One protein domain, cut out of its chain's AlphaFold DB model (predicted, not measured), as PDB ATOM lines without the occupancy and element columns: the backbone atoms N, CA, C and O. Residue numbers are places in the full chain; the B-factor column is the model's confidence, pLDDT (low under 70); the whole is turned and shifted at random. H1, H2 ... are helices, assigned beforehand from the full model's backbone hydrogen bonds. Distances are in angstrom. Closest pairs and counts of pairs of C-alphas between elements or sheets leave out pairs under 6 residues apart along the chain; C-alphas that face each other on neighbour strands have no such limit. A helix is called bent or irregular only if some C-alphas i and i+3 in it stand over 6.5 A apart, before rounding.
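This is residues 2 to 98 and 209 to 244 of the 244 residues of an uncharacterized protein of Firmicutes bacterium (UniProt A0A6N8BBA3). Three long helices, H1, H2 and H4, lie side by side as a rod, H2 and H4 running the same way and H1 the opposite way, and with the short H3 they make an up-and-down bundle of four, each helix running against the one before it in the chain. The short H3 folds back beside one end of H2, and residues 85 to 98, without a named element, run on toward the other end. The printed part has 133 residues with four named helices, H1 to H4, all helix, loose with a radius of gyration of the C-alphas of 18.3 A, spanning 59 by 22 by 20 A.

H2, residues 32 to 68, is 54.6 A long and irregular, with C-alphas 33 and 36 7.1 A apart. H1, residues 5 to 29, begins at C-alpha 5 (40.880, -25.770, 20.193) and is 37.0 A long. H3 is residues 71 to 84, 20.2 A. H4, residues 209 to 242, is 49.7 A long and ends at C-alpha 242 (35.947, -43.503, 11.939).

H2 and H4 are the hubs, touching three helices each. They touch each other through residues 46 to 61 and 220 to 235, closest at the C-alphas of Ala 50 and Leu 224, 6.6 A, the same way at a shallow tilt of 15 degrees. H1 and H2, a hairpin, touch, closest at the C-alphas of Phe 8 and Val 53, 7.3 A. H1 touches H4, closest at the C-alphas of Asn 9 and His 225, 6.0 A. H2 and H3, a hairpin, touch, closest at the C-alphas of Leu 65 and Ala 74, 5.2 A. H3 touches H4 at a steep tilt of 39 degrees, closest at the C-alphas of Met 84 and Asn 234, 6.5 A. H1 and H3 are apart. Every O i to N i+4 pair is within hydrogen-bond range in H3, against 20 of 21 in H1, 31 of 33 in H2 and 29 of 30 in H4.

The C-alphas farthest apart, of Lys 31 and Lys 244, are 60.8 A apart. Residues 99 to 208 are not printed, and C-alphas 98 and 209 are 11.1 A apart across this cut. The links H1 to H2 and H2 to H3 are tight. The pLDDT is under 70 at residues 32 to 33, 96 to 98 and 243 to 244.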
ATOM      1  N   SER A   2      32.468 -27.916  14.612       77.88
ATOM      2  CA  SER A   2      33.868 -28.270  14.910       77.88
ATOM      3  C   SER A   2      34.392 -27.551  16.158       77.88
ATOM      4  O   SER A   2      34.271 -26.328  16.263       77.88
ATOM      5  N   ILE A   3      35.000 -28.311  17.067       87.62
ATOM      6  CA  ILE A   3      35.600 -27.803  18.303       87.62
ATOM      7  C   ILE A   3      36.712 -26.808  17.960       87.62
ATOM      8  O   ILE A   3      37.612 -27.108  17.176       87.62
ATOM      9  N   ASN A   4      36.672 -25.621  18.567       90.00
ATOM     10  CA  ASN A   4      37.709 -24.613  18.375       90.00
ATOM     11  C   ASN A   4      38.791 -24.720  19.460       90.00
ATOM     12  O   ASN A   4      38.749 -24.008  20.467       90.00
ATOM     13  N   PHE A   5      39.793 -25.572  19.231       90.88
ATOM     14  CA  PHE A   5      40.880 -25.770  20.193       90.88
ATOM     15  C   PHE A   5      41.734 -24.515  20.441       90.88
ATOM     16  O   PHE A   5      42.296 -24.353  21.528       90.88
ATOM     17  N   SER A   6      41.775 -23.568  19.494       90.31
ATOM     18  CA  SER A   6      42.524 -22.319  19.673       90.31
ATOM     19  C   SER A   6      41.937 -21.442  20.784       90.31
ATOM     20  O   SER A   6      42.665 -20.678  21.418       90.31
ATOM     21  N   LYS A   7      40.635 -21.577  21.077       88.62
ATOM     22  CA  LYS A   7      39.976 -20.890  22.194       88.62
ATOM     23  C   LYS A   7      40.562 -21.324  23.540       88.62
ATOM     24  O   LYS A   7      40.837 -20.462  24.374       88.62
ATOM     25  N   PHE A   8      40.809 -22.621  23.746       88.94
ATOM     26  CA  PHE A   8      41.423 -23.114  24.986       88.94
ATOM     27  C   PHE A   8      42.857 -22.606  25.128       88.94
ATOM     28  O   PHE A   8      43.222 -22.126  26.197       88.94
ATOM     29  N   ASN A   9      43.634 -22.604  24.040       87.50
ATOM     30  CA  ASN A   9      44.984 -22.037  24.039       87.50
ATOM     31  C   ASN A   9      44.978 -20.541  24.411       87.50
ATOM     32  O   ASN A   9      45.718 -20.123  25.300       87.50
ATOM     33  N   ASN A  10      44.076 -19.742  23.839       85.75
ATOM     34  CA  ASN A  10      43.940 -18.327  24.206       85.75
ATOM     35  C   ASN A  10      43.544 -18.130  25.684       85.75
ATOM     36  O   ASN A  10      44.030 -17.207  26.351       85.75
ATOM     37  N   ASN A  11      42.676 -19.002  26.206       83.31
ATOM     38  CA  ASN A  11      42.280 -18.994  27.613       83.31
ATOM     39  C   ASN A  11      43.459 -19.340  28.532       83.31
ATOM     40  O   ASN A  11      43.640 -18.655  29.540       83.31
ATOM     41  N   VAL A  12      44.280 -20.328  28.159       88.56
ATOM     42  CA  VAL A  12      45.508 -20.710  28.875       88.56
ATOM     43  C   VAL A  12      46.456 -19.520  28.977       88.56
ATOM     44  O   VAL A  12      46.794 -19.121  30.093       88.56
ATOM     45  N   SER A  13      46.819 -18.881  27.859       85.38
ATOM     46  CA  SER A  13      47.746 -17.738  27.879       85.38
ATOM     47  C   SER A  13      47.202 -16.578  28.724       85.38
ATOM     48  O   SER A  13      47.923 -15.956  29.510       85.38
ATOM     49  N   SER A  14      45.896 -16.308  28.622       87.00
ATOM     50  CA  SER A  14      45.228 -15.262  29.408       87.00
ATOM     51  C   SER A  14      45.219 -15.577  30.905       87.00
ATOM     52  O   SER A  14      45.450 -14.690  31.733       87.00
ATOM     53  N   TRP A  15      44.961 -16.836  31.268       92.25
ATOM     54  CA  TRP A  15      44.959 -17.296  32.652       92.25
ATOM     55  C   TRP A  15      46.363 -17.246  33.255       92.25
ATOM     56  O   TRP A  15      46.527 -16.649  34.319       92.25
ATOM     57  N   VAL A  16      47.375 -17.769  32.554       86.88
ATOM     58  CA  VAL A  16      48.773 -17.760  33.013       86.88
ATOM     59  C   VAL A  16      49.238 -16.330  33.253       86.88
ATOM     60  O   VAL A  16      49.734 -16.017  34.335       86.88
ATOM     61  N   LYS A  17      49.032 -15.434  32.278       85.44
ATOM     62  CA  LYS A  17      49.418 -14.023  32.404       85.44
ATOM     63  C   LYS A  17      48.779 -13.371  33.632       85.44
ATOM     64  O   LYS A  17      49.448 -12.627  34.347       85.44
ATOM     65  N   ARG A  18      47.496 -13.644  33.882       87.00
ATOM     66  CA  ARG A  18      46.764 -13.078  35.019       87.00
ATOM     67  C   ARG A  18      47.229 -13.655  36.355       87.00
ATOM     68  O   ARG A  18      47.475 -12.876  37.271       87.00
ATOM     69  N   GLU A  19      47.311 -14.977  36.495       87.62
ATOM     70  CA  GLU A  19      47.646 -15.608  37.779       87.62
ATOM     71  C   GLU A  19      49.111 -15.390  38.161       87.62
ATOM     72  O   GLU A  19      49.384 -15.015  39.300       87.62
ATOM     73  N   TYR A  20      50.055 -15.495  37.220       86.69
ATOM     74  CA  TYR A  20      51.455 -15.184  37.527       86.69
ATOM     75  C   TYR A  20      51.684 -13.697  37.782       86.69
ATOM     76  O   TYR A  20      52.474 -13.365  38.658       86.69
ATOM     77  N   GLY A  21      50.912 -12.806  37.152       81.69
ATOM     78  CA  GLY A  21      50.905 -11.389  37.523       81.69
ATOM     79  C   GLY A  21      50.427 -11.130  38.961       81.69
ATOM     80  O   GLY A  21      50.800 -10.118  39.551       81.69
ATOM     81  N   LYS A  22      49.626 -12.026  39.561       86.12
ATOM     82  CA  LYS A  22      49.292 -11.959  40.996       86.12
ATOM     83  C   LYS A  22      50.429 -12.493  41.856       86.12
ATOM     84  O   LYS A  22      50.751 -11.859  42.849       86.12
ATOM     85  N   TYR A  23      51.059 -13.607  41.479       84.56
ATOM     86  CA  TYR A  23      52.206 -14.133  42.229       84.56
ATOM     87  C   TYR A  23      53.393 -13.164  42.234       84.56
ATOM     88  O   TYR A  23      54.047 -13.027  43.261       84.56
ATOM     89  N   GLU A  24      53.633 -12.457  41.128       83.94
ATOM     90  CA  GLU A  24      54.649 -11.401  41.039       83.94
ATOM     91  C   GLU A  24      54.362 -10.247  42.017       83.94
ATOM     92  O   GLU A  24      55.288  -9.726  42.634       83.94
ATOM     93  N   LYS A  25      53.089  -9.878  42.215       84.00
ATOM     94  CA  LYS A  25      52.680  -8.871  43.212       84.00
ATOM     95  C   LYS A  25      52.775  -9.403  44.642       84.00
ATOM     96  O   LYS A  25      53.407  -8.765  45.477       84.00
ATOM     97  N   ASP A  26      52.229 -10.596  44.899       81.12
ATOM     98  CA  ASP A  26      52.305 -11.274  46.201       81.12
ATOM     99  C   ASP A  26      53.775 -11.406  46.654       81.12
ATOM    100  O   ASP A  26      54.071 -11.295  47.841       81.12
ATOM    101  N   LEU A  27      54.708 -11.615  45.717       77.94
ATOM    102  CA  LEU A  27      56.144 -11.678  45.983       77.94
ATOM    103  C   LEU A  27      56.727 -10.350  46.484       77.94
ATOM    104  O   LEU A  27      57.558 -10.358  47.386       77.94
ATOM    105  N   GLN A  28      56.319  -9.224  45.896       79.69
ATOM    106  CA  GLN A  28      56.816  -7.895  46.275       79.69
ATOM    107  C   GLN A  28      56.353  -7.484  47.678       79.69
ATOM    108  O   GLN A  28      57.035  -6.718  48.356       79.69
ATOM    109  N   GLU A  29      55.206  -8.000  48.116       78.38
ATOM    110  CA  GLU A  29      54.578  -7.646  49.392       78.38
ATOM    111  C   GLU A  29      54.979  -8.578  50.548       78.38
ATOM    112  O   GLU A  29      54.848  -8.210  51.718       78.38
ATOM    113  N   LYS A  30      55.464  -9.792  50.251       73.19
ATOM    114  CA  LYS A  30      55.697 -10.842  51.254       73.19
ATOM    115  C   LYS A  30      57.150 -10.978  51.679       73.19
ATOM    116  O   LYS A  30      58.091 -10.783  50.917       73.19
ATOM    117  N   LYS A  31      57.332 -11.413  52.927       74.44
ATOM    118  CA  LYS A  31      58.647 -11.802  53.449       74.44
ATOM    119  C   LYS A  31      59.028 -13.191  52.948       74.44
ATOM    120  O   LYS A  31      58.180 -14.057  52.760       74.44
ATOM    121  N   PHE A  32      60.330 -13.435  52.864       69.25
ATOM    122  CA  PHE A  32      60.918 -14.712  52.453       69.25
ATOM    123  C   PHE A  32      60.350 -15.946  53.183       69.25
ATOM    124  O   PHE A  32      60.136 -16.986  52.569       69.25
ATOM    125  N   ALA A  33      60.033 -15.824  54.477       68.81
ATOM    126  CA  ALA A  33      59.437 -16.904  55.275       68.81
ATOM    127  C   ALA A  33      58.048 -17.364  54.777       68.81
ATOM    128  O   ALA A  33      57.572 -18.427  55.167       68.81
ATOM    129  N   GLU A  34      57.388 -16.580  53.923       76.56
ATOM    130  CA  GLU A  34      56.064 -16.883  53.374       76.56
ATOM    131  C   GLU A  34      56.120 -17.539  51.984       76.56
ATOM    132  O   GLU A  34      55.078 -17.942  51.454       76.56
ATOM    133  N   TYR A  35      57.311 -17.686  51.391       79.94
ATOM    134  CA  TYR A  35      57.477 -18.227  50.036       79.94
ATOM    135  C   TYR A  35      57.020 -19.686  49.927       79.94
ATOM    136  O   TYR A  35      56.380 -20.049  48.944       79.94
ATOM    137  N   ASP A  36      57.219 -20.503  50.964       79.88
ATOM    138  CA  ASP A  36      56.701 -21.879  51.010       79.88
ATOM    139  C   ASP A  36      55.172 -21.937  50.879       79.88
ATOM    140  O   ASP A  36      54.613 -22.833  50.237       79.88
ATOM    141  N   GLY A  37      54.476 -20.973  51.489       79.31
ATOM    142  CA  GLY A  37      53.027 -20.837  51.361       79.31
ATOM    143  C   GLY A  37      52.622 -20.453  49.939       79.31
ATOM    144  O   GLY A  37      51.663 -21.009  49.399       79.31
ATOM    145  N   LEU A  38      53.386 -19.554  49.313       80.88
ATOM    146  CA  LEU A  38      53.171 -19.122  47.932       80.88
ATOM    147  C   LEU A  38      53.370 -20.276  46.935       80.88
ATOM    148  O   LEU A  38      52.522 -20.472  46.070       80.88
ATOM    149  N   ILE A  39      54.418 -21.089  47.103       82.19
ATOM    150  CA  ILE A  39      54.699 -22.261  46.255       82.19
ATOM    151  C   ILE A  39      53.570 -23.294  46.351       82.19
ATOM    152  O   ILE A  39      53.113 -23.821  45.337       82.19
ATOM    153  N   LYS A  40      53.071 -23.575  47.562       82.62
ATOM    154  CA  LYS A  40      51.940 -24.501  47.755       82.62
ATOM    155  C   LYS A  40      50.655 -23.974  47.116       82.62
ATOM    156  O   LYS A  40      49.918 -24.749  46.505       82.62
ATOM    157  N   LYS A  41      50.391 -22.669  47.252       83.19
ATOM    158  CA  LYS A  41      49.249 -21.991  46.623       83.19
ATOM    159  C   LYS A  41      49.346 -22.068  45.097       83.19
ATOM    160  O   LYS A  41      48.365 -22.447  44.469       83.19
ATOM    161  N   GLU A  42      50.515 -21.778  44.521       87.56
ATOM    162  CA  GLU A  42      50.782 -21.911  43.080       87.56
ATOM    163  C   GLU A  42      50.490 -23.319  42.578       87.56
ATOM    164  O   GLU A  42      49.680 -23.491  41.667       87.56
ATOM    165  N   LEU A  43      51.055 -24.329  43.236       85.12
ATOM    166  CA  LEU A  43      50.898 -25.713  42.819       85.12
ATOM    167  C   LEU A  43      49.429 -26.147  42.784       85.12
ATOM    168  O   LEU A  43      49.001 -26.829  41.850       85.12
ATOM    169  N   LEU A  44      48.662 -25.783  43.813       79.69
ATOM    170  CA  LEU A  44      47.239 -26.100  43.888       79.69
ATOM    171  C   LEU A  44      46.459 -25.383  42.780       79.69
ATOM    172  O   LEU A  44      45.673 -26.012  42.075       79.69
ATOM    173  N   THR A  45      46.696 -24.083  42.606       83.06
ATOM    174  CA  THR A  45      46.016 -23.259  41.603       83.06
ATOM    175  C   THR A  45      46.275 -23.760  40.183       83.06
ATOM    176  O   THR A  45      45.329 -23.898  39.410       83.06
ATOM    177  N   VAL A  46      47.525 -24.092  39.853       83.38
ATOM    178  CA  VAL A  46      47.893 -24.601  38.526       83.38
ATOM    179  C   VAL A  46      47.295 -25.986  38.270       83.38
ATOM    180  O   VAL A  46      46.735 -26.212  37.200       83.38
ATOM    181  N   ASN A  47      47.352 -26.908  39.238       82.75
ATOM    182  CA  ASN A  47      46.753 -28.239  39.072       82.75
ATOM    183  C   ASN A  47      45.231 -28.179  38.895       82.75
ATOM    184  O   ASN A  47      44.691 -28.856  38.024       82.75
ATOM    185  N   ASN A  48      44.546 -27.339  39.675       81.62
ATOM    186  CA  ASN A  48      43.101 -27.156  39.541       81.62
ATOM    187  C   ASN A  48      42.732 -26.587  38.167       81.62
ATOM    188  O   ASN A  48      41.740 -27.003  37.573       81.62
ATOM    189  N   TYR A  49      43.533 -25.653  37.650       86.31
ATOM    190  CA  TYR A  49      43.298 -25.097  36.324       86.31
ATOM    191  C   TYR A  49      43.546 -26.117  35.211       86.31
ATOM    192  O   TYR A  49      42.719 -26.236  34.314       86.31
ATOM    193  N   ALA A  50      44.626 -26.901  35.295       83.81
ATOM    194  CA  ALA A  50      44.902 -27.970  34.335       83.81
ATOM    195  C   ALA A  50      43.737 -28.968  34.246       83.81
ATOM    196  O   ALA A  50      43.294 -29.297  33.148       83.81
ATOM    197  N   GLN A  51      43.196 -29.385  35.397       84.75
ATOM    198  CA  GLN A  51      42.025 -30.260  35.436       84.75
ATOM    199  C   GLN A  51      40.801 -29.592  34.797       84.75
ATOM    200  O   GLN A  51      40.139 -30.204  33.968       84.75
ATOM    201  N   SER A  52      40.543 -28.319  35.113       83.62
ATOM    202  CA  SER A  52      39.426 -27.574  34.524       83.62
ATOM    203  C   SER A  52      39.513 -27.474  32.998       83.62
ATOM    204  O   SER A  52      38.479 -27.543  32.342       83.62
ATOM    205  N   VAL A  53      40.713 -27.301  32.432       84.38
ATOM    206  CA  VAL A  53      40.918 -27.260  30.973       84.38
ATOM    207  C   VAL A  53      40.612 -28.621  30.348       84.38
ATOM    208  O   VAL A  53      39.916 -28.686  29.337       84.38
ATOM    209  N   ILE A  54      41.086 -29.707  30.964       87.25
ATOM    210  CA  ILE A  54      40.802 -31.074  30.508       87.25
ATOM    211  C   ILE A  54      39.293 -31.338  30.522       87.25
ATOM    212  O   ILE A  54      38.747 -31.818  29.531       87.25
ATOM    213  N   ASP A  55      38.617 -30.987  31.615       84.62
ATOM    214  CA  ASP A  55      37.178 -31.211  31.771       84.62
ATOM    215  C   ASP A  55      36.361 -30.405  30.744       84.62
ATOM    216  O   ASP A  55      35.409 -30.931  30.161       84.62
ATOM    217  N   GLU A  56      36.743 -29.150  30.476       83.81
ATOM    218  CA  GLU A  56      36.085 -28.295  29.477       83.81
ATOM    219  C   GLU A  56      36.223 -28.877  28.063       83.81
ATOM    220  O   GLU A  56      35.234 -28.988  27.336       83.81
ATOM    221  N   ILE A  57      37.426 -29.328  27.695       88.56
ATOM    222  CA  ILE A  57      37.663 -29.960  26.394       88.56
ATOM    223  C   ILE A  57      36.886 -31.275  26.279       88.56
ATOM    224  O   ILE A  57      36.242 -31.512  25.259       88.56
ATOM    225  N   GLN A  58      36.898 -32.125  27.311       88.06
ATOM    226  CA  GLN A  58      36.131 -33.375  27.302       88.06
ATOM    227  C   GLN A  58      34.631 -33.121  27.128       88.06
ATOM    228  O   GLN A  58      33.961 -33.847  26.391       88.06
ATOM    229  N   PHE A  59      34.097 -32.077  27.766       86.31
ATOM    230  CA  PHE A  59      32.703 -31.683  27.599       86.31
ATOM    231  C   PHE A  59      32.387 -31.269  26.153       86.31
ATOM    232  O   PHE A  59      31.401 -31.748  25.585       86.31
ATOM    233  N   GLU A  60      33.229 -30.433  25.544       86.12
ATOM    234  CA  GLU A  60      33.077 -29.982  24.153       86.12
ATOM    235  C   GLU A  60      33.202 -31.149  23.162       86.12
ATOM    236  O   GLU A  60      32.374 -31.282  22.261       86.12
ATOM    237  N   VAL A  61      34.144 -32.071  23.388       87.88
ATOM    238  CA  VAL A  61      34.281 -33.306  22.598       87.88
ATOM    239  C   VAL A  61      33.030 -34.163  22.688       87.88
ATOM    240  O   VAL A  61      32.467 -34.545  21.662       87.88
ATOM    241  N   ARG A  62      32.534 -34.421  23.901       87.19
ATOM    242  CA  ARG A  62      31.298 -35.185  24.099       87.19
ATOM    243  C   ARG A  62      30.113 -34.533  23.393       87.19
ATOM    244  O   ARG A  62      29.261 -35.236  22.853       87.19
ATOM    245  N   SER A  63      30.023 -33.205  23.446       85.50
ATOM    246  CA  SER A  63      28.945 -32.460  22.799       85.50
ATOM    247  C   SER A  63      29.033 -32.556  21.278       85.50
ATOM    248  O   SER A  63      28.019 -32.836  20.644       85.50
ATOM    249  N   ASP A  64      30.220 -32.386  20.689       89.19
ATOM    250  CA  ASP A  64      30.375 -32.457  19.236       89.19
ATOM    251  C   ASP A  64      30.183 -33.879  18.691       89.19
ATOM    252  O   ASP A  64      29.519 -34.041  17.670       89.19
ATOM    253  N   LEU A  65      30.663 -34.914  19.392       88.31
ATOM    254  CA  LEU A  65      30.421 -36.311  19.005       88.31
ATOM    255  C   LEU A  65      28.921 -36.634  18.972       88.31
ATOM    256  O   LEU A  65      28.427 -37.145  17.973       88.31
ATOM    257  N   LYS A  66      28.165 -36.235  20.003       88.62
ATOM    258  CA  LYS A  66      26.698 -36.402  20.040       88.62
ATOM    259  C   LYS A  66      25.958 -35.684  18.911       88.62
ATOM    260  O   LYS A  66      24.833 -36.055  18.599       88.62
ATOM    261  N   ASN A  67      26.542 -34.622  18.363       88.50
ATOM    262  CA  ASN A  67      25.944 -33.868  17.263       88.50
ATOM    263  C   ASN A  67      26.270 -34.471  15.889       88.50
ATOM    264  O   ASN A  67      25.631 -34.092  14.909       88.50
ATOM    265  N   LYS A  68      27.285 -35.338  15.800       89.25
ATOM    266  CA  LYS A  68      27.781 -35.926  14.546       89.25
ATOM    267  C   LYS A  68      27.359 -37.379  14.355       89.25
ATOM    268  O   LYS A  68      27.152 -37.784  13.218       89.25
ATOM    269  N   PHE A  69      27.229 -38.119  15.448       88.38
ATOM    270  CA  PHE A  69      27.060 -39.569  15.460       88.38
ATOM    271  C   PHE A  69      25.806 -39.972  16.233       88.38
ATOM    272  O   PHE A  69      25.223 -39.160  16.964       88.38
ATOM    273  N   ASP A  70      25.384 -41.226  16.084       91.81
ATOM    274  CA  ASP A  70      24.291 -41.749  16.899       91.81
ATOM    275  C   ASP A  70      24.699 -41.886  18.379       91.81
ATOM    276  O   ASP A  70      25.856 -41.716  18.761       91.81
ATOM    277  N   TYR A  71      23.732 -42.146  19.264       82.00
ATOM    278  CA  TYR A  71      24.009 -42.186  20.702       82.00
ATOM    279  C   TYR A  71      25.011 -43.282  21.109       82.00
ATOM    280  O   TYR A  71      25.777 -43.072  22.054       82.00
ATOM    281  N   THR A  72      24.970 -44.441  20.453       85.88
ATOM    282  CA  THR A  72      25.812 -45.593  20.795       85.88
ATOM    283  C   THR A  72      27.236 -45.337  20.322       85.88
ATOM    284  O   THR A  72      28.167 -45.385  21.123       85.88
ATOM    285  N   GLU A  73      27.380 -44.931  19.067       88.06
ATOM    286  CA  GLU A  73      28.646 -44.583  18.430       88.06
ATOM    287  C   GLU A  73      29.321 -43.395  19.135       88.06
ATOM    288  O   GLU A  73      30.477 -43.470  19.549       88.06
ATOM    289  N   ALA A  74      28.575 -42.318  19.412       83.75
ATOM    290  CA  ALA A  74      29.102 -41.161  20.137       83.75
ATOM    291  C   ALA A  74      29.597 -41.519  21.547       83.75
ATOM    292  O   ALA A  74      30.489 -40.851  22.080       83.75
ATOM    293  N   ARG A  75      29.002 -42.534  22.183       83.12
ATOM    294  CA  ARG A  75      29.438 -43.016  23.494       83.12
ATOM    295  C   ARG A  75      30.742 -43.801  23.386       83.12
ATOM    296  O   ARG A  75      31.643 -43.521  24.170       83.12
ATOM    297  N   GLU A  76      30.839 -44.734  22.446       85.12
ATOM    298  CA  GLU A  76      32.042 -45.550  22.229       85.12
ATOM    299  C   GLU A  76      33.245 -44.673  21.862       85.12
ATOM    300  O   GLU A  76      34.280 -44.731  22.528       85.12
ATOM    301  N   LEU A  77      33.064 -43.747  20.914       87.25
ATOM    302  CA  LEU A  77      34.091 -42.780  20.523       87.25
ATOM    303  C   LEU A  77      34.523 -41.888  21.695       87.25
ATOM    304  O   LEU A  77      35.702 -41.560  21.848       87.25
ATOM    305  N   TYR A  78      33.585 -41.488  22.556       88.62
ATOM    306  CA  TYR A  78      33.917 -40.696  23.737       88.62
ATOM    307  C   TYR A  78      34.704 -41.502  24.781       88.62
ATOM    308  O   TYR A  78      35.653 -40.975  25.364       88.62
ATOM    309  N   GLU A  79      34.343 -42.765  25.016       86.50
ATOM    310  CA  GLU A  79      35.081 -43.659  25.916       86.50
ATOM    311  C   GLU A  79      36.514 -43.893  25.396       86.50
ATOM    312  O   GLU A  79      37.473 -43.802  26.170       86.50
ATOM    313  N   GLU A  80      36.688 -44.068  24.081       89.25
ATOM    314  CA  GLU A  80      38.008 -44.160  23.448       89.25
ATOM    315  C   GLU A  80      38.815 -42.863  23.620       89.25
ATOM    316  O   GLU A  80      39.964 -42.887  24.072       89.25
ATOM    317  N   TYR A  81      38.199 -41.707  23.352       88.69
ATOM    318  CA  TYR A  81      38.826 -40.397  23.539       88.69
ATOM    319  C   TYR A  81      39.321 -40.175  24.975       88.69
ATOM    320  O   TYR A  81      40.438 -39.686  25.203       88.69
ATOM    321  N   GLN A  82      38.503 -40.547  25.963       86.88
ATOM    322  CA  GLN A  82      38.887 -40.481  27.370       86.88
ATOM    323  C   GLN A  82      40.079 -41.397  27.662       86.88
ATOM    324  O   GLN A  82      41.004 -40.970  28.353       86.88
ATOM    325  N   GLY A  83      40.112 -42.599  27.079       83.00
ATOM    326  CA  GLY A  83      41.246 -43.522  27.176       83.00
ATOM    327  C   GLY A  83      42.558 -42.962  26.613       83.00
ATOM    328  O   GLY A  83      43.633 -43.257  27.137       83.00
ATOM    329  N   MET A  84      42.496 -42.096  25.594       85.56
ATOM    330  CA  MET A  84      43.679 -41.416  25.042       85.56
ATOM    331  C   MET A  84      44.163 -40.229  25.893       85.56
ATOM    332  O   MET A  84      45.285 -39.735  25.706       85.56
ATOM    333  N   THR A  85      43.327 -39.732  26.809       81.69
ATOM    334  CA  THR A  85      43.627 -38.561  27.637       81.69
ATOM    335  C   THR A  85      44.373 -38.990  28.897       81.69
ATOM    336  O   THR A  85      43.835 -39.670  29.767       81.69
ATOM    337  N   LYS A  86      45.641 -38.587  29.017       76.75
ATOM    338  CA  LYS A  86      46.464 -38.942  30.180       76.75
ATOM    339  C   LYS A  86      46.102 -38.073  31.389       76.75
ATOM    340  O   LYS A  86      45.907 -36.869  31.217       76.75
ATOM    341  N   PRO A  87      46.078 -38.639  32.614       73.94
ATOM    342  CA  PRO A  87      45.969 -37.830  33.817       73.94
ATOM    343  C   PRO A  87      47.182 -36.906  33.910       73.94
ATOM    344  O   PRO A  87      48.309 -37.305  33.605       73.94
ATOM    345  N   TYR A  88      46.946 -35.677  34.349       76.31
ATOM    346  CA  TYR A  88      47.973 -34.652  34.364       76.31
ATOM    347  C   TYR A  88      48.150 -34.061  35.767       76.31
ATOM    348  O   TYR A  88      47.177 -33.771  36.462       76.31
ATOM    349  N   LYS A  89      49.409 -33.876  36.192       77.44
ATOM    350  CA  LYS A  89      49.750 -33.253  37.476       77.44
ATOM    351  C   LYS A  89      51.086 -32.515  37.406       77.44
ATOM    352  O   LYS A  89      52.114 -33.096  37.064       77.44
ATOM    353  N   PHE A  90      51.088 -31.241  37.784       80.06
ATOM    354  CA  PHE A  90      52.303 -30.457  37.984       80.06
ATOM    355  C   PHE A  90      53.022 -30.868  39.275       80.06
ATOM    356  O   PHE A  90      52.390 -31.167  40.291       80.06
ATOM    357  N   SER A  91      54.356 -30.826  39.243       79.12
ATOM    358  CA  SER A  91      55.221 -30.861  40.425       79.12
ATOM    359  C   SER A  91      55.349 -29.469  41.044       79.12
ATOM    360  O   SER A  91      55.128 -28.467  40.361       79.12
ATOM    361  N   ALA A  92      55.713 -29.397  42.328       80.19
ATOM    362  CA  ALA A  92      56.000 -28.132  43.002       80.19
ATOM    363  C   ALA A  92      57.120 -27.352  42.291       80.19
ATOM    364  O   ALA A  92      57.996 -27.946  41.664       80.19
ATOM    365  N   MET A  93      57.086 -26.025  42.403       83.50
ATOM    366  CA  MET A  93      58.206 -25.171  42.009       83.50
ATOM    367  C   MET A  93      59.425 -25.488  42.884       83.50
ATOM    368  O   MET A  93      59.311 -25.574  44.107       83.50
ATOM    369  N   GLU A  94      60.587 -25.655  42.260       75.88
ATOM    370  CA  GLU A  94      61.837 -25.901  42.974       75.88
ATOM    371  C   GLU A  94      62.432 -24.574  43.441       75.88
ATOM    372  O   GLU A  94      62.940 -23.785  42.647       75.88
ATOM    373  N   TYR A  95      62.362 -24.321  44.745       73.94
ATOM    374  CA  TYR A  95      63.013 -23.178  45.370       73.94
ATOM    375  C   TYR A  95      63.713 -23.623  46.651       73.94
ATOM    376  O   TYR A  95      63.069 -24.056  47.606       73.94
ATOM    377  N   LYS A  96      65.045 -23.519  46.678       63.53
ATOM    378  CA  LYS A  96      65.828 -23.695  47.904       63.53
ATOM    379  C   LYS A  96      66.014 -22.331  48.543       63.53
ATOM    380  O   LYS A  96      66.917 -21.581  48.185       63.53
ATOM    381  N   ALA A  97      65.148 -22.017  49.497       56.91
ATOM    382  CA  ALA A  97      65.369 -20.903  50.393       56.91
ATOM    383  C   ALA A  97      66.747 -21.061  51.069       56.91
ATOM    384  O   ALA A  97      66.997 -22.074  51.724       56.91
ATOM    385  N   ALA A  98      67.642 -20.076  50.921       51.34
ATOM    386  CA  ALA A  98      68.814 -19.960  51.780       51.34
ATOM    387  C   ALA A  98      68.301 -19.962  53.221       51.34
ATOM    388  O   ALA A  98      67.643 -19.008  53.637       51.34
ATOM    389  N   PHE A 209      63.825 -15.361  43.762       77.19
ATOM    390  CA  PHE A 209      62.506 -15.977  43.619       77.19
ATOM    391  C   PHE A 209      61.764 -15.455  42.374       77.19
ATOM    392  O   PHE A 209      61.053 -16.214  41.728       77.19
ATOM    393  N   ASP A 210      61.990 -14.198  41.976       81.25
ATOM    394  CA  ASP A 210      61.469 -13.624  40.725       81.25
ATOM    395  C   ASP A 210      61.969 -14.386  39.483       81.25
ATOM    396  O   ASP A 210      61.175 -14.742  38.615       81.25
ATOM    397  N   ALA A 211      63.263 -14.722  39.417       84.38
ATOM    398  CA  ALA A 211      63.807 -15.514  38.314       84.38
ATOM    399  C   ALA A 211      63.180 -16.918  38.261       84.38
ATOM    400  O   ALA A 211      62.774 -17.378  37.189       84.38
ATOM    401  N   VAL A 212      63.026 -17.564  39.422       86.25
ATOM    402  CA  VAL A 212      62.386 -18.884  39.530       86.25
ATOM    403  C   VAL A 212      60.910 -18.816  39.132       86.25
ATOM    404  O   VAL A 212      60.438 -19.665  38.378       86.25
ATOM    405  N   LEU A 213      60.181 -17.784  39.564       88.06
ATOM    406  CA  LEU A 213      58.771 -17.588  39.237       88.06
ATOM    407  C   LEU A 213      58.559 -17.362  37.733       88.06
ATOM    408  O   LEU A 213      57.633 -17.934  37.156       88.06
ATOM    409  N   ARG A 214      59.435 -16.591  37.072       88.81
ATOM    410  CA  ARG A 214      59.387 -16.377  35.613       88.81
ATOM    411  C   ARG A 214      59.674 -17.651  34.830       88.81
ATOM    412  O   ARG A 214      58.946 -17.960  33.886       88.81
ATOM    413  N   GLN A 215      60.694 -18.411  35.227       89.69
ATOM    414  CA  GLN A 215      60.984 -19.707  34.614       89.69
ATOM    415  C   GLN A 215      59.807 -20.668  34.807       89.69
ATOM    416  O   GLN A 215      59.370 -21.337  33.869       89.69
ATOM    417  N   ARG A 216      59.244 -20.697  36.018       91.69
ATOM    418  CA  ARG A 216      58.090 -21.527  36.341       91.69
ATOM    419  C   ARG A 216      56.863 -21.157  35.510       91.69
ATOM    420  O   ARG A 216      56.199 -22.055  35.002       91.69
ATOM    421  N   ARG A 217      56.599 -19.864  35.306       94.12
ATOM    422  CA  ARG A 217      55.527 -19.377  34.430       94.12
ATOM    423  C   ARG A 217      55.640 -19.961  33.024       94.12
ATOM    424  O   ARG A 217      54.663 -20.509  32.526       94.12
ATOM    425  N   GLN A 218      56.823 -19.885  32.412       94.00
ATOM    426  CA  GLN A 218      57.061 -20.420  31.065       94.00
ATOM    427  C   GLN A 218      56.836 -21.935  31.009       94.00
ATOM    428  O   GLN A 218      56.198 -22.433  30.085       94.00
ATOM    429  N   GLN A 219      57.311 -22.672  32.019       93.31
ATOM    430  CA  GLN A 219      57.104 -24.119  32.110       93.31
ATOM    431  C   GLN A 219      55.624 -24.488  32.233       93.31
ATOM    432  O   GLN A 219      55.178 -25.453  31.613       93.31
ATOM    433  N   VAL A 220      54.869 -23.747  33.046       92.56
ATOM    434  CA  VAL A 220      53.434 -23.980  33.232       92.56
ATOM    435  C   VAL A 220      52.653 -23.637  31.972       92.56
ATOM    436  O   VAL A 220      51.831 -24.444  31.549       92.56
ATOM    437  N   GLU A 221      52.943 -22.502  31.340       93.50
ATOM    438  CA  GLU A 221      52.319 -22.098  30.078       93.50
ATOM    439  C   GLU A 221      52.530 -23.141  28.985       93.50
ATOM    440  O   GLU A 221      51.564 -23.643  28.413       93.50
ATOM    441  N   HIS A 222      53.785 -23.538  28.762       95.62
ATOM    442  CA  HIS A 222      54.136 -24.537  27.761       95.62
ATOM    443  C   HIS A 222      53.401 -25.862  27.988       95.62
ATOM    444  O   HIS A 222      52.795 -26.402  27.068       95.62
ATOM    445  N   LYS A 223      53.400 -26.360  29.227       94.19
ATOM    446  CA  LYS A 223      52.751 -27.627  29.571       94.19
ATOM    447  C   LYS A 223      51.228 -27.570  29.455       94.19
ATOM    448  O   LYS A 223      50.620 -28.546  29.034       94.19
ATOM    449  N   LEU A 224      50.597 -26.453  29.816       91.94
ATOM    450  CA  LEU A 224      49.152 -26.287  29.633       91.94
ATOM    451  C   LEU A 224      48.778 -26.268  28.145       91.94
ATOM    452  O   LEU A 224      47.800 -26.907  27.768       91.94
ATOM    453  N   HIS A 225      49.572 -25.606  27.297       95.75
ATOM    454  CA  HIS A 225      49.398 -25.675  25.843       95.75
ATOM    455  C   HIS A 225      49.594 -27.095  25.306       95.75
ATOM    456  O   HIS A 225      48.784 -27.569  24.515       95.75
ATOM    457  N   GLU A 226      50.602 -27.820  25.794       95.25
ATOM    458  CA  GLU A 226      50.845 -29.208  25.398       95.25
ATOM    459  C   GLU A 226      49.644 -30.121  25.700       95.25
ATOM    460  O   GLU A 226      49.309 -30.972  24.874       95.25
ATOM    461  N   ILE A 227      48.961 -29.918  26.835       93.31
ATOM    462  CA  ILE A 227      47.718 -30.634  27.172       93.31
ATOM    463  C   ILE A 227      46.645 -30.361  26.116       93.31
ATOM    464  O   ILE A 227      46.081 -31.309  25.568       93.31
ATOM    465  N   VAL A 228      46.377 -29.086  25.808       94.94
ATOM    466  CA  VAL A 228      45.369 -28.698  24.807       94.94
ATOM    467  C   VAL A 228      45.708 -29.306  23.447       94.94
ATOM    468  O   VAL A 228      44.856 -29.937  22.822       94.94
ATOM    469  N   ASP A 229      46.960 -29.184  23.013       95.69
ATOM    470  CA  ASP A 229      47.412 -29.686  21.719       95.69
ATOM    471  C   ASP A 229      47.368 -31.220  21.654       95.69
ATOM    472  O   ASP A 229      47.035 -31.796  20.617       95.69
ATOM    473  N   GLN A 230      47.687 -31.916  22.749       95.44
ATOM    474  CA  GLN A 230      47.552 -33.369  22.822       95.44
ATOM    475  C   GLN A 230      46.086 -33.788  22.716       95.44
ATOM    476  O   GLN A 230      45.772 -34.719  21.975       95.44
ATOM    477  N   MET A 231      45.193 -33.099  23.422       95.06
ATOM    478  CA  MET A 231      43.759 -33.366  23.377       95.06
ATOM    479  C   MET A 231      43.154 -33.080  21.996       95.06
ATOM    480  O   MET A 231      42.296 -33.847  21.554       95.06
ATOM    481  N   ALA A 232      43.641 -32.054  21.293       95.50
ATOM    482  CA  ALA A 232      43.294 -31.781  19.900       95.50
ATOM    483  C   ALA A 232      43.755 -32.918  18.976       95.50
ATOM    484  O   ALA A 232      42.944 -33.517  18.275       95.50
ATOM    485  N   ARG A 233      45.034 -33.316  19.060       95.56
ATOM    486  CA  ARG A 233      45.579 -34.434  18.267       95.56
ATOM    487  C   ARG A 233      44.849 -35.751  18.519       95.56
ATOM    488  O   ARG A 233      44.696 -36.542  17.594       95.56
ATOM    489  N   ASN A 234      44.448 -36.020  19.760       94.44
ATOM    490  CA  ASN A 234      43.662 -37.207  20.094       94.44
ATOM    491  C   ASN A 234      42.290 -37.168  19.414       94.44
ATOM    492  O   ASN A 234      41.841 -38.180  18.889       94.44
ATOM    493  N   TYR A 235      41.652 -35.997  19.389       94.38
ATOM    494  CA  TYR A 235      40.351 -35.817  18.758       94.38
ATOM    495  C   TYR A 235      40.435 -35.986  17.235       94.38
ATOM    496  O   TYR A 235      39.643 -36.719  16.650       94.38
ATOM    497  N   ASP A 236      41.450 -35.396  16.600       93.50
ATOM    498  CA  ASP A 236      41.677 -35.545  15.160       93.50
ATOM    499  C   ASP A 236      41.948 -37.006  14.771       93.50
ATOM    500  O   ASP A 236      41.436 -37.493  13.763       93.50
ATOM    501  N   LYS A 237      42.726 -37.731  15.587       92.19
ATOM    502  CA  LYS A 237      42.987 -39.165  15.385       92.19
ATOM    503  C   LYS A 237      41.716 -39.999  15.479       92.19
ATOM    504  O   LYS A 237      41.515 -40.846  14.616       92.19
ATOM    505  N   LEU A 238      40.889 -39.734  16.488       92.31
ATOM    506  CA  LEU A 238      39.611 -40.410  16.701       92.31
ATOM    507  C   LEU A 238      38.663 -40.213  15.509       92.31
ATOM    508  O   LEU A 238      38.049 -41.158  15.028       92.31
ATOM    509  N   LEU A 239      38.566 -38.992  14.977       89.75
ATOM    510  CA  LEU A 239      37.737 -38.744  13.795       89.75
ATOM    511  C   LEU A 239      38.313 -39.387  12.524       89.75
ATOM    512  O   LEU A 239      37.563 -39.768  11.627       89.75
ATOM    513  N   ALA A 240      39.637 -39.490  12.412       87.69
ATOM    514  CA  ALA A 240      40.286 -40.104  11.259       87.69
ATOM    515  C   ALA A 240      40.190 -41.640  11.247       87.69
ATOM    516  O   ALA A 240      40.318 -42.230  10.174       87.69
ATOM    517  N   SER A 241      40.009 -42.292  12.402       80.12
ATOM    518  CA  SER A 241      39.756 -43.737  12.471       80.12
ATOM    519  C   SER A 241      38.339 -44.109  12.049       80.12
ATOM    520  O   SER A 241      38.186 -45.162  11.446       80.12
ATOM    521  N   GLU A 242      37.354 -43.241  12.289       74.81
ATOM    522  CA  GLU A 242      35.947 -43.503  11.939       74.81
ATOM    523  C   GLU A 242      35.637 -43.283  10.447       74.81
ATOM    524  O   GLU A 242      34.773 -43.925   9.871       74.81
ATOM    525  N   ASN A 243      36.367 -42.391   9.768       64.44
ATOM    526  CA  ASN A 243      36.149 -42.105   8.340       64.44
ATOM    527  C   ASN A 243      36.863 -43.088   7.380       64.44
ATOM    528  O   ASN A 243      37.092 -42.741   6.217       64.44
ATOM    529  N   LYS A 244      37.280 -44.268   7.854       52.34
ATOM    530  CA  LYS A 244      37.971 -45.303   7.064       52.34
ATOM    531  C   LYS A 244      37.090 -46.521   6.848       52.34
ATOM    532  O   LYS A 244      37.122 -47.034   5.709       52.34
TER     533      LYS A 244